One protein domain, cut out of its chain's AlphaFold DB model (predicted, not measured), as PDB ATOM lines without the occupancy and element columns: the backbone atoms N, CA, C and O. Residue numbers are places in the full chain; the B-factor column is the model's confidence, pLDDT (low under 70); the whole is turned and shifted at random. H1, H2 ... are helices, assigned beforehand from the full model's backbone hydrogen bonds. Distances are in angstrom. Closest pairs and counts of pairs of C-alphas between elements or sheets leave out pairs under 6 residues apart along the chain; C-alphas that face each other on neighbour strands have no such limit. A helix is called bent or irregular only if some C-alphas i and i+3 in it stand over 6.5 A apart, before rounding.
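AT A GLANCE: This is residues 7 to 93 of the 93 residues of an uncharacterized protein of Flavobacterium sp. ZT4R6 (UniProt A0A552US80). Three helices, H1, H2 and H3, lie crosswise to one another with their centres in a triangle, while a long loop stretch, residues 7 to 35, makes a wide excursion through Asp 18 before H1. H2 touches both other helices. The printed part has 87 residues, with three named helices in the order H1, H2, H3 and no named strand; its class is all helix. The whole is compact, with a radius of gyration of the C-alphas of 12.4 A, yet elongated in outline, spanning 42 by 27 by 25 A.

HOW THE PARTS SIT: After residues 7 to 35 comes H1, residues 36 to 50, which touches H2, residues 55 to 68, with its residues 39 to 43 alone. Their closest C-alphas, those of Ile 43 and Phe 58, are 7.3 A apart. They run opposite ways at a steep tilt of 54 degrees. H2 touches H3, residues 76 to 91, with its residues 61 to 65 alone; the closest C-alphas, those of Ile 64 and Val 83, are 6.8 A apart. These two are only just about perpendicular, at 72 degrees. H1 and H3 are close but not clearly touching, with the closest C-alphas, those of Tyr 42 and Arg 76, 7.6 A apart. In H1 and H2 every O i to N i+4 pair is within hydrogen-bond range; in H3 it is 11 of 12.

IN THESE COORDINATES: H1 begins at C-alpha 36 (37.092, -31.540, 12.594) and is 21.0 A long. H2 is 19.2 A long and neither bent nor irregular, but only just: C-alphas 65 and 68 are 6.1 A apart. H3 is 21.6 A long and ends at C-alpha 91 (26.198, -19.814, -5.901).

THE WHOLE: The C-alphas of Asp 18 and Asn 93 are the two farthest apart, at 42.0 A. The printed part has no cut. The link from H1 to H2 is tight and that from H2 to H3 is short. The mean pLDDT of the printed part is 83.8; residues 18 to 24 and 92 to 93 are under 70.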
ATOM      1  N   MET A   7      30.244 -26.979  17.658       86.25
ATOM      2  CA  MET A   7      28.775 -26.984  17.571       86.25
ATOM      3  C   MET A   7      28.235 -26.269  16.326       86.25
ATOM      4  O   MET A   7      27.056 -26.392  16.007       86.25
ATOM      5  N   SER A   8      29.067 -25.476  15.649       87.19
ATOM      6  CA  SER A   8      28.690 -24.792  14.414       87.19
ATOM      7  C   SER A   8      28.767 -25.710  13.196       87.19
ATOM      8  O   SER A   8      28.121 -25.403  12.202       87.19
ATOM      9  N   LEU A   9      29.533 -26.801  13.262       87.81
ATOM     10  CA  LEU A   9      29.667 -27.765  12.171       87.81
ATOM     11  C   LEU A   9      28.411 -28.642  12.074       87.81
ATOM     12  O   LEU A   9      27.881 -29.098  13.088       87.81
ATOM     13  N   ARG A  10      27.927 -28.864  10.851       91.19
ATOM     14  CA  ARG A  10      26.764 -29.710  10.548       91.19
ATOM     15  C   ARG A  10      27.143 -31.132  10.162       91.19
ATOM     16  O   ARG A  10      26.315 -32.028  10.315       91.19
ATOM     17  N   TYR A  11      28.353 -31.344   9.651       89.06
ATOM     18  CA  TYR A  11      28.811 -32.677   9.268       89.06
ATOM     19  C   TYR A  11      29.465 -33.409  10.437       89.06
ATOM     20  O   TYR A  11      29.907 -32.818  11.423       89.06
ATOM     21  N   THR A  12      29.521 -34.735  10.316       88.25
ATOM     22  CA  THR A  12      30.235 -35.575  11.278       88.25
ATOM     23  C   THR A  12      31.712 -35.602  10.915       88.25
ATOM     24  O   THR A  12      32.075 -35.992   9.807       88.25
ATOM     25  N   TYR A  13      32.553 -35.203  11.864       89.25
ATOM     26  CA  TYR A  13      34.004 -35.183  11.719       89.25
ATOM     27  C   TYR A  13      34.667 -36.064  12.770       89.25
ATOM     28  O   TYR A  13      34.122 -36.277  13.855       89.25
ATOM     29  N   ASN A  14      35.879 -36.518  12.464       89.00
ATOM     30  CA  ASN A  14      36.742 -37.178  13.430       89.00
ATOM     31  C   ASN A  14      37.402 -36.125  14.326       89.00
ATOM     32  O   ASN A  14      37.933 -35.121  13.842       89.00
ATOM     33  N   TRP A  15      37.385 -36.375  15.634       86.75
ATOM     34  CA  TRP A  15      37.971 -35.506  16.654       86.75
ATOM     35  C   TRP A  15      39.001 -36.300  17.459       86.75
ATOM     36  O   TRP A  15      38.676 -36.770  18.547       86.75
ATOM     37  N   PRO A  16      40.214 -36.507  16.923       82.50
ATOM     38  CA  PRO A  16      41.260 -37.213  17.656       82.50
ATOM     39  C   PRO A  16      41.571 -36.491  18.978       82.50
ATOM     40  O   PRO A  16      41.693 -35.266  19.001       82.50
ATOM     41  N   GLU A  17      41.647 -37.240  20.082       73.19
ATOM     42  CA  GLU A  17      41.942 -36.694  21.420       73.19
ATOM     43  C   GLU A  17      43.406 -36.241  21.538       73.19
ATOM     44  O   GLU A  17      43.694 -35.223  22.161       73.19
ATOM     45  N   ASP A  18      44.304 -36.950  20.851       66.94
ATOM     46  CA  ASP A  18      45.739 -36.682  20.782       66.94
ATOM     47  C   ASP A  18      46.098 -35.928  19.504       66.94
ATOM     48  O   ASP A  18      46.638 -36.513  18.570       66.94
ATOM     49  N   VAL A  19      45.836 -34.622  19.419       57.56
ATOM     50  CA  VAL A  19      46.661 -33.807  18.516       57.56
ATOM     51  C   VAL A  19      46.748 -32.364  18.992       57.56
ATOM     52  O   VAL A  19      45.863 -31.537  18.775       57.56
ATOM     53  N   ALA A  20      47.909 -32.041  19.552       49.59
ATOM     54  CA  ALA A  20      48.557 -30.773  19.274       49.59
ATOM     55  C   ALA A  20      48.965 -30.760  17.789       49.59
ATOM     56  O   ALA A  20      50.140 -30.880  17.460       49.59
ATOM     57  N   THR A  21      48.007 -30.692  16.859       56.44
ATOM     58  CA  THR A  21      48.362 -30.289  15.501       56.44
ATOM     59  C   THR A  21      48.478 -28.787  15.593       56.44
ATOM     60  O   THR A  21      47.482 -28.088  15.773       56.44
ATOM     61  N   GLU A  22      49.702 -28.279  15.540       54.47
ATOM     62  CA  GLU A  22      49.953 -26.875  15.247       54.47
ATOM     63  C   GLU A  22      49.447 -26.612  13.824       54.47
ATOM     64  O   GLU A  22      50.200 -26.583  12.856       54.47
ATOM     65  N   ILE A  23      48.127 -26.502  13.673       59.53
ATOM     66  CA  ILE A  23      47.516 -26.077  12.425       59.53
ATOM     67  C   ILE A  23      47.824 -24.598  12.356       59.53
ATOM     68  O   ILE A  23      47.183 -23.773  13.021       59.53
ATOM     69  N   SER A  24      48.871 -24.287  11.609       64.69
ATOM     70  CA  SER A  24      49.272 -22.918  11.393       64.69
ATOM     71  C   SER A  24      48.221 -22.217  10.514       64.69
ATOM     72  O   SER A  24      47.075 -22.650  10.357       64.69
ATOM     73  N   SER A  25      48.561 -21.050   9.991       70.69
ATOM     74  CA  SER A  25      47.771 -20.412   8.937       70.69
ATOM     75  C   SER A  25      48.566 -20.347   7.637       70.69
ATOM     76  O   SER A  25      48.297 -19.485   6.805       70.69
ATOM     77  N   SER A  26      49.572 -21.204   7.472       79.06
ATOM     78  CA  SER A  26      50.402 -21.241   6.276       79.06
ATOM     79  C   SER A  26      49.642 -21.870   5.116       79.06
ATOM     80  O   SER A  26      48.782 -22.736   5.281       79.06
ATOM     81  N   ASP A  27      49.955 -21.413   3.915       77.44
ATOM     82  CA  ASP A  27      49.344 -21.921   2.691       77.44
ATOM     83  C   ASP A  27      49.799 -23.362   2.376       77.44
ATOM     84  O   ASP A  27      49.065 -24.099   1.712       77.44
ATOM     85  N   ASP A  28      50.948 -23.773   2.919       80.62
ATOM     86  CA  ASP A  28      51.513 -25.123   2.795       80.62
ATOM     87  C   ASP A  28      50.995 -26.097   3.873       80.62
ATOM     88  O   ASP A  28      51.381 -27.266   3.887       80.62
ATOM     89  N   ASP A  29      50.116 -25.641   4.776       82.88
ATOM     90  CA  ASP A  29      49.521 -26.509   5.795       82.88
ATOM     91  C   ASP A  29      48.696 -27.624   5.150       82.88
ATOM     92  O   ASP A  29      47.840 -27.365   4.296       82.88
ATOM     93  N   VAL A  30      48.886 -28.849   5.638       85.44
ATOM     94  CA  VAL A  30      48.061 -30.001   5.268       85.44
ATOM     95  C   VAL A  30      46.775 -30.007   6.096       85.44
ATOM     96  O   VAL A  30      46.780 -29.995   7.330       85.44
ATOM     97  N   ILE A  31      45.642 -30.028   5.407       86.56
ATOM     98  CA  ILE A  31      44.304 -29.957   5.977       86.56
ATOM     99  C   ILE A  31      43.585 -31.263   5.678       86.56
ATOM    100  O   ILE A  31      43.108 -31.493   4.569       86.56
ATOM    101  N   ASP A  32      43.454 -32.096   6.704       87.06
ATOM    102  CA  ASP A  32      42.592 -33.265   6.636       87.06
ATOM    103  C   ASP A  32      41.126 -32.833   6.786       87.06
ATOM    104  O   ASP A  32      40.679 -32.440   7.865       87.06
ATOM    105  N   ILE A  33      40.358 -32.929   5.700       88.00
ATOM    106  CA  ILE A  33      38.928 -32.591   5.684       88.00
ATOM    107  C   ILE A  33      38.056 -33.537   6.516       88.00
ATOM    108  O   ILE A  33      36.904 -33.209   6.798       88.00
ATOM    109  N   LYS A  34      38.573 -34.699   6.931       87.62
ATOM    110  CA  LYS A  34      37.889 -35.594   7.873       87.62
ATOM    111  C   LYS A  34      38.158 -35.202   9.325       87.62
ATOM    112  O   LYS A  34      37.396 -35.602  10.204       87.62
ATOM    113  N   ASN A  35      39.202 -34.415   9.580       88.12
ATOM    114  CA  ASN A  35      39.554 -33.933  10.906       88.12
ATOM    115  C   ASN A  35      38.811 -32.627  11.217       88.12
ATOM    116  O   ASN A  35      39.052 -31.576  10.616       88.12
ATOM    117  N   GLY A  36      37.931 -32.676  12.218       88.25
ATOM    118  CA  GLY A  36      37.092 -31.540  12.594       88.25
ATOM    119  C   GLY A  36      37.892 -30.319  13.055       88.25
ATOM    120  O   GLY A  36      37.473 -29.188  12.809       88.25
ATOM    121  N   TYR A  37      39.070 -30.515  13.661       86.94
ATOM    122  CA  TYR A  37      39.944 -29.411  14.068       86.94
ATOM    123  C   TYR A  37      40.547 -28.688  12.860       86.94
ATOM    124  O   TYR A  37      40.580 -27.456  12.841       86.94
ATOM    125  N   HIS A  38      40.967 -29.435  11.833       88.00
ATOM    126  CA  HIS A  38      41.542 -28.880  10.603       88.00
ATOM    127  C   HIS A  38      40.497 -28.114   9.803       88.00
ATOM    128  O   HIS A  38      40.741 -26.972   9.411       88.00
ATOM    129  N   VAL A  39      39.306 -28.685   9.646       89.62
ATOM    130  CA  VAL A  39      38.192 -28.020   8.963       89.62
ATOM    131  C   VAL A  39      37.785 -26.739   9.689       89.62
ATOM    132  O   VAL A  39      37.660 -25.685   9.062       89.62
ATOM    133  N   LEU A  40      37.634 -26.789  11.014       89.94
ATOM    134  CA  LEU A  40      37.230 -25.622  11.791       89.94
ATOM    135  C   LEU A  40      38.275 -24.500  11.736       89.94
ATOM    136  O   LEU A  40      37.922 -23.336  11.538       89.94
ATOM    137  N   ASN A  41      39.559 -24.843  11.883       88.94
ATOM    138  CA  ASN A  41      40.656 -23.889  11.739       88.94
ATOM    139  C   ASN A  41      40.650 -23.266  10.336       88.94
ATOM    140  O   ASN A  41      40.684 -22.041  10.207       88.94
ATOM    141  N   TYR A  42      40.541 -24.093   9.294       90.12
ATOM    142  CA  TYR A  42      40.500 -23.631   7.915       90.12
ATOM    143  C   TYR A  42      39.395 -22.607   7.679       90.12
ATOM    144  O   TYR A  42      39.672 -21.514   7.183       90.12
ATOM    145  N   ILE A  43      38.160 -22.939   8.067       90.62
ATOM    146  CA  ILE A  43      37.002 -22.071   7.860       90.62
ATOM    147  C   ILE A  43      37.176 -20.755   8.622       90.62
ATOM    148  O   ILE A  43      37.008 -19.689   8.032       90.62
ATOM    149  N   ASN A  44      37.571 -20.805   9.898       89.00
ATOM    150  CA  ASN A  44      37.775 -19.600  10.702       89.00
ATOM    151  C   ASN A  44      38.868 -18.689  10.110       89.00
ATOM    152  O   ASN A  44      38.664 -17.478   9.998       89.00
ATOM    153  N   VAL A  45      39.996 -19.253   9.663       88.56
ATOM    154  CA  VAL A  45      41.074 -18.495   9.002       88.56
ATOM    155  C   VAL A  45      40.608 -17.924   7.662       88.56
ATOM    156  O   VAL A  45      40.878 -16.760   7.361       88.56
ATOM    157  N   PHE A  46      39.884 -18.705   6.856       88.81
ATOM    158  CA  PHE A  46      39.329 -18.245   5.582       88.81
ATOM    159  C   PHE A  46      38.369 -17.067   5.792       88.81
ATOM    160  O   PHE A  46      38.467 -16.054   5.100       88.81
ATOM    161  N   PHE A  47      37.491 -17.164   6.790       89.81
ATOM    162  CA  PHE A  47      36.549 -16.108   7.157       89.81
ATOM    163  C   PHE A  47      37.266 -14.852   7.634       89.81
ATOM    164  O   PHE A  47      36.942 -13.761   7.164       89.81
ATOM    165  N   ALA A  48      38.282 -15.001   8.485       87.94
ATOM    166  CA  ALA A  48      39.090 -13.882   8.952       87.94
ATOM    167  C   ALA A  48      39.806 -13.168   7.795       87.94
ATOM    168  O   ALA A  48      39.739 -11.945   7.692       87.94
ATOM    169  N   ARG A  49      40.417 -13.924   6.871       86.94
ATOM    170  CA  ARG A  49      41.108 -13.379   5.687       86.94
ATOM    171  C   ARG A  49      40.167 -12.686   4.701       86.94
ATOM    172  O   ARG A  49      40.584 -11.757   4.017       86.94
ATOM    173  N   LYS A  50      38.922 -13.151   4.584       85.31
ATOM    174  CA  LYS A  50      37.924 -12.615   3.645       85.31
ATOM    175  C   LYS A  50      36.945 -11.620   4.281       85.31
ATOM    176  O   LYS A  50      36.099 -11.093   3.568       85.31
ATOM    177  N   GLY A  51      37.047 -11.362   5.588       85.12
ATOM    178  CA  GLY A  51      36.125 -10.486   6.319       85.12
ATOM    179  C   GLY A  51      34.691 -11.025   6.398       85.12
ATOM    180  O   GLY A  51      33.744 -10.246   6.481       85.12
ATOM    181  N   LEU A  52      34.514 -12.346   6.340       86.50
ATOM    182  CA  LEU A  52      33.204 -12.999   6.336       86.50
ATOM    183  C   LEU A  52      32.735 -13.272   7.768       86.50
ATOM    184  O   LEU A  52      33.528 -13.612   8.644       86.50
ATOM    185  N   THR A  53      31.430 -13.155   8.007       85.50
ATOM    186  CA  THR A  53      30.822 -13.386   9.334       85.50
ATOM    187  C   THR A  53      29.493 -14.138   9.282       85.50
ATOM    188  O   THR A  53      28.970 -14.531  10.322       85.50
ATOM    189  N   SER A  54      28.940 -14.355   8.087       88.50
ATOM    190  CA  SER A  54      27.627 -14.976   7.918       88.50
ATOM    191  C   SER A  54      27.673 -16.483   8.159       88.50
ATOM    192  O   SER A  54      28.495 -17.202   7.593       88.50
ATOM    193  N   THR A  55      26.727 -16.975   8.955       87.81
ATOM    194  CA  THR A  55      26.546 -18.408   9.210       87.81
ATOM    195  C   THR A  55      26.071 -19.165   7.963       87.81
ATOM    196  O   THR A  55      26.445 -20.316   7.768       87.81
ATOM    197  N   ASP A  56      25.323 -18.522   7.064       88.88
ATOM    198  CA  ASP A  56      24.946 -19.125   5.776       88.88
ATOM    199  C   ASP A  56      26.185 -19.421   4.917       88.88
ATOM    200  O   ASP A  56      26.378 -20.534   4.430       88.88
ATOM    201  N   THR A  57      27.088 -18.443   4.819       87.94
ATOM    202  CA  THR A  57      28.381 -18.599   4.146       87.94
ATOM    203  C   THR A  57      29.201 -19.719   4.789       87.94
ATOM    204  O   THR A  57      29.911 -20.439   4.090       87.94
ATOM    205  N   PHE A  58      29.108 -19.892   6.111       90.75
ATOM    206  CA  PHE A  58      29.837 -20.945   6.818       90.75
ATOM    207  C   PHE A  58      29.365 -22.320   6.344       90.75
ATOM    208  O   PHE A  58      30.182 -23.129   5.910       90.75
ATOM    209  N   TYR A  59      28.051 -22.546   6.311       90.88
ATOM    210  CA  TYR A  59      27.484 -23.815   5.852       90.88
ATOM    211  C   TYR A  59      27.749 -24.089   4.374       90.88
ATOM    212  O   TYR A  59      27.988 -25.232   3.993       90.88
ATOM    213  N   LYS A  60      27.750 -23.050   3.535       90.62
ATOM    214  CA  LYS A  60      28.128 -23.174   2.122       90.62
ATOM    215  C   LYS A  60      29.576 -23.626   1.957       90.62
ATOM    216  O   LYS A  60      29.854 -24.480   1.117       90.62
ATOM    217  N   LEU A  61      30.487 -23.075   2.760       91.62
ATOM    218  CA  LEU A  61      31.891 -23.477   2.742       91.62
ATOM    219  C   LEU A  61      32.060 -24.911   3.239       91.62
ATOM    220  O   LEU A  61      32.709 -25.712   2.573       91.62
ATOM    221  N   GLU A  62      31.436 -25.238   4.368       92.69
ATOM    222  CA  GLU A  62      31.446 -26.577   4.951       92.69
ATOM    223  C   GLU A  62      30.924 -27.630   3.956       92.69
ATOM    224  O   GLU A  62      31.565 -28.658   3.747       92.69
ATOM    225  N   PHE A  63      29.824 -27.330   3.256       91.56
ATOM    226  CA  PHE A  63      29.272 -28.174   2.194       91.56
ATOM    227  C   PHE A  63      30.270 -28.410   1.053       91.56
ATOM    228  O   PHE A  63      30.433 -29.543   0.608       91.56
ATOM    229  N   ILE A  64      30.964 -27.371   0.576       91.31
ATOM    230  CA  ILE A  64      31.965 -27.533  -0.493       91.31
ATOM    231  C   ILE A  64      33.103 -28.453  -0.037       91.31
ATOM    232  O   ILE A  64      33.537 -29.307  -0.811       91.31
ATOM    233  N   LEU A  65      33.575 -28.283   1.201       90.81
ATOM    234  CA  LEU A  65      34.677 -29.071   1.753       90.81
ATOM    235  C   LEU A  65      34.306 -30.547   1.927       90.81
ATOM    236  O   LEU A  65      35.143 -31.403   1.663       90.81
ATOM    237  N   ASN A  66      33.075 -30.846   2.349       89.56
ATOM    238  CA  ASN A  66      32.656 -32.221   2.623       89.56
ATOM    239  C   ASN A  66      32.170 -32.961   1.361       89.56
ATOM    240  O   ASN A  66      32.600 -34.074   1.089       89.56
ATOM    241  N   GLU A  67      31.321 -32.319   0.552       88.75
ATOM    242  CA  GLU A  67      30.570 -32.998  -0.519       88.75
ATOM    243  C   GLU A  67      31.197 -32.850  -1.911       88.75
ATOM    244  O   GLU A  67      30.874 -33.598  -2.837       88.75
ATOM    245  N   ARG A  68      32.036 -31.830  -2.122       86.19
ATOM    246  CA  ARG A  68      32.537 -31.474  -3.464       86.19
ATOM    247  C   ARG A  68      34.040 -31.592  -3.610       86.19
ATOM    248  O   ARG A  68      34.516 -31.652  -4.744       86.19
ATOM    249  N   MET A  69      34.778 -31.583  -2.508       87.50
ATOM    250  CA  MET A  69      36.228 -31.571  -2.556       87.50
ATOM    251  C   MET A  69      36.771 -32.944  -2.973       87.50
ATOM    252  O   MET A  69      36.441 -33.952  -2.349       87.50
ATOM    253  N   PRO A  70      37.607 -33.017  -4.022       84.69
ATOM    254  CA  PRO A  70      38.280 -34.258  -4.367       84.69
ATOM    255  C   PRO A  70      39.294 -34.626  -3.279       84.69
ATOM    256  O   PRO A  70      40.018 -33.769  -2.777       84.69
ATOM    257  N   SER A  71      39.380 -35.917  -2.959       77.81
ATOM    258  CA  SER A  71      40.234 -36.452  -1.888       77.81
ATOM    259  C   SER A  71      41.737 -36.317  -2.140       77.81
ATOM    260  O   SER A  71      42.525 -36.703  -1.290       77.81
ATOM    261  N   THR A  72      42.140 -35.838  -3.316       81.19
ATOM    262  CA  THR A  72      43.543 -35.641  -3.709       81.19
ATOM    263  C   THR A  72      44.091 -34.273  -3.312       81.19
ATOM    264  O   THR A  72      45.265 -34.014  -3.543       81.19
ATOM    265  N   LEU A  73      43.241 -33.363  -2.828       84.81
ATOM    266  CA  LEU A  73      43.657 -32.032  -2.395       84.81
ATOM    267  C   LEU A  73      43.893 -32.057  -0.893       84.81
ATOM    268  O   LEU A  73      42.992 -32.408  -0.133       84.81
ATOM    269  N   GLU A  74      45.083 -31.647  -0.479       81.81
ATOM    270  CA  GLU A  74      45.493 -31.759   0.920       81.81
ATOM    271  C   GLU A  74      46.026 -30.435   1.468       81.81
ATOM    272  O   GLU A  74      45.887 -30.175   2.658       81.81
ATOM    273  N   THR A  75      46.573 -29.547   0.631       86.88
ATOM    274  CA  THR A  75      47.155 -28.285   1.119       86.88
ATOM    275  C   THR A  75      46.129 -27.156   1.222       86.88
ATOM    276  O   THR A  75      45.222 -27.019   0.392       86.88
ATOM    277  N   ARG A  76      46.300 -26.255   2.199       89.12
ATOM    278  CA  ARG A  76      45.445 -25.068   2.378       89.12
ATOM    279  C   ARG A  76      45.316 -24.253   1.093       89.12
ATOM    280  O   ARG A  76      44.216 -23.793   0.766       89.12
ATOM    281  N   LYS A  77      46.416 -24.062   0.362       89.25
ATOM    282  CA  LYS A  77      46.449 -23.316  -0.904       89.25
ATOM    283  C   LYS A  77      45.582 -23.951  -1.984       89.25
ATOM    284  O   LYS A  77      44.819 -23.251  -2.662       89.25
ATOM    285  N   GLU A  78      45.693 -25.263  -2.152       89.94
ATOM    286  CA  GLU A  78      44.910 -26.020  -3.126       89.94
ATOM    287  C   GLU A  78      43.427 -25.987  -2.778       89.94
ATOM    288  O   GLU A  78      42.599 -25.663  -3.634       89.94
ATOM    289  N   ILE A  79      43.105 -26.224  -1.505       90.88
ATOM    290  CA  ILE A  79      41.737 -26.179  -0.987       90.88
ATOM    291  C   ILE A  79      41.143 -24.790  -1.194       90.88
ATOM    292  O   ILE A  79      40.039 -24.664  -1.718       90.88
ATOM    293  N   THR A  80      41.890 -23.731  -0.878       91.00
ATOM    294  CA  THR A  80      41.449 -22.343  -1.092       91.00
ATOM    295  C   THR A  80      41.172 -22.079  -2.568       91.00
ATOM    296  O   THR A  80      40.134 -21.514  -2.920       91.00
ATOM    297  N   SER A  81      42.072 -22.516  -3.448       90.75
ATOM    298  CA  SER A  81      41.920 -22.348  -4.895       90.75
ATOM    299  C   SER A  81      40.699 -23.099  -5.430       90.75
ATOM    300  O   SER A  81      39.965 -22.569  -6.266       90.75
ATOM    301  N   PHE A  82      40.456 -24.316  -4.940       91.50
ATOM    302  CA  PHE A  82      39.279 -25.106  -5.284       91.50
ATOM    303  C   PHE A  82      37.992 -24.453  -4.777       91.50
ATOM    304  O   PHE A  82      37.069 -24.249  -5.564       91.50
ATOM    305  N   VAL A  83      37.952 -24.058  -3.501       90.75
ATOM    306  CA  VAL A  83      36.807 -23.387  -2.874       90.75
ATOM    307  C   VAL A  83      36.419 -22.148  -3.668       90.75
ATOM    308  O   VAL A  83      35.253 -22.009  -4.012       90.75
ATOM    309  N   LEU A  84      37.370 -21.279  -4.022       89.75
ATOM    310  CA  LEU A  84      37.073 -20.061  -4.784       89.75
ATOM    311  C   LEU A  84      36.471 -20.364  -6.166       89.75
ATOM    312  O   LEU A  84      35.542 -19.680  -6.596       89.75
ATOM    313  N   LYS A  85      36.957 -21.408  -6.849       89.19
ATOM    314  CA  LYS A  85      36.402 -21.850  -8.138       89.19
ATOM    315  C   LYS A  85      35.001 -22.448  -7.981       89.19
ATOM    316  O   LYS A  85      34.102 -22.113  -8.750       89.19
ATOM    317  N   ALA A  86      34.814 -23.321  -6.993       87.88
ATOM    318  CA  ALA A  86      33.542 -23.982  -6.718       87.88
ATOM    319  C   ALA A  86      32.472 -22.978  -6.267       87.88
ATOM    320  O   ALA A  86      31.332 -23.058  -6.712       87.88
ATOM    321  N   TRP A  87      32.849 -21.996  -5.449       85.94
ATOM    322  CA  TRP A  87      31.948 -20.985  -4.906       85.94
ATOM    323  C   TRP A  87      31.226 -20.196  -5.999       85.94
ATOM    324  O   TRP A  87      29.997 -20.126  -6.003       85.94
ATOM    325  N   ASN A  88      31.984 -19.656  -6.956       79.25
ATOM    326  CA  ASN A  88      31.426 -18.901  -8.079       79.25
ATOM    327  C   ASN A  88      30.517 -19.776  -8.948       79.25
ATOM    328  O   ASN A  88      29.447 -19.339  -9.356       79.25
ATOM    329  N   ARG A  89      30.908 -21.035  -9.175       80.19
ATOM    330  CA  ARG A  89      30.142 -21.978  -9.997       80.19
ATOM    331  C   ARG A  89      28.837 -22.445  -9.342       80.19
ATOM    332  O   ARG A  89      27.905 -22.787 -10.059       80.19
ATOM    333  N   ILE A  90      28.782 -22.534  -8.014       75.31
ATOM    334  CA  ILE A  90      27.628 -23.098  -7.295       75.31
ATOM    335  C   ILE A  90      26.613 -22.015  -6.918       75.31
ATOM    336  O   ILE A  90      25.415 -22.272  -6.971       75.31
ATOM    337  N   PHE A  91      27.071 -20.824  -6.517       72.06
ATOM    338  CA  PHE A  91      26.198 -19.814  -5.901       72.06
ATOM    339  C   PHE A  91      25.967 -18.556  -6.740       72.06
ATOM    340  O   PHE A  91      25.119 -17.748  -6.369       72.06
ATOM    341  N   TYR A  92      26.707 -18.376  -7.833       65.12
ATOM    342  CA  TYR A  92      26.620 -17.187  -8.689       65.12
ATOM    343  C   TYR A  92      26.472 -17.532 -10.174       65.12
ATOM    344  O   TYR A  92      26.732 -16.682 -11.024       65.12
ATOM    345  N   ASN A  93      26.081 -18.773 -10.469       47.75
ATOM    346  CA  ASN A  93      25.865 -19.279 -11.820       47.75
ATOM    347  C   ASN A  93      24.379 -19.257 -12.178       47.75
ATOM    348  O   ASN A  93      23.576 -19.666 -11.308       47.75
TER     349      ASN A  93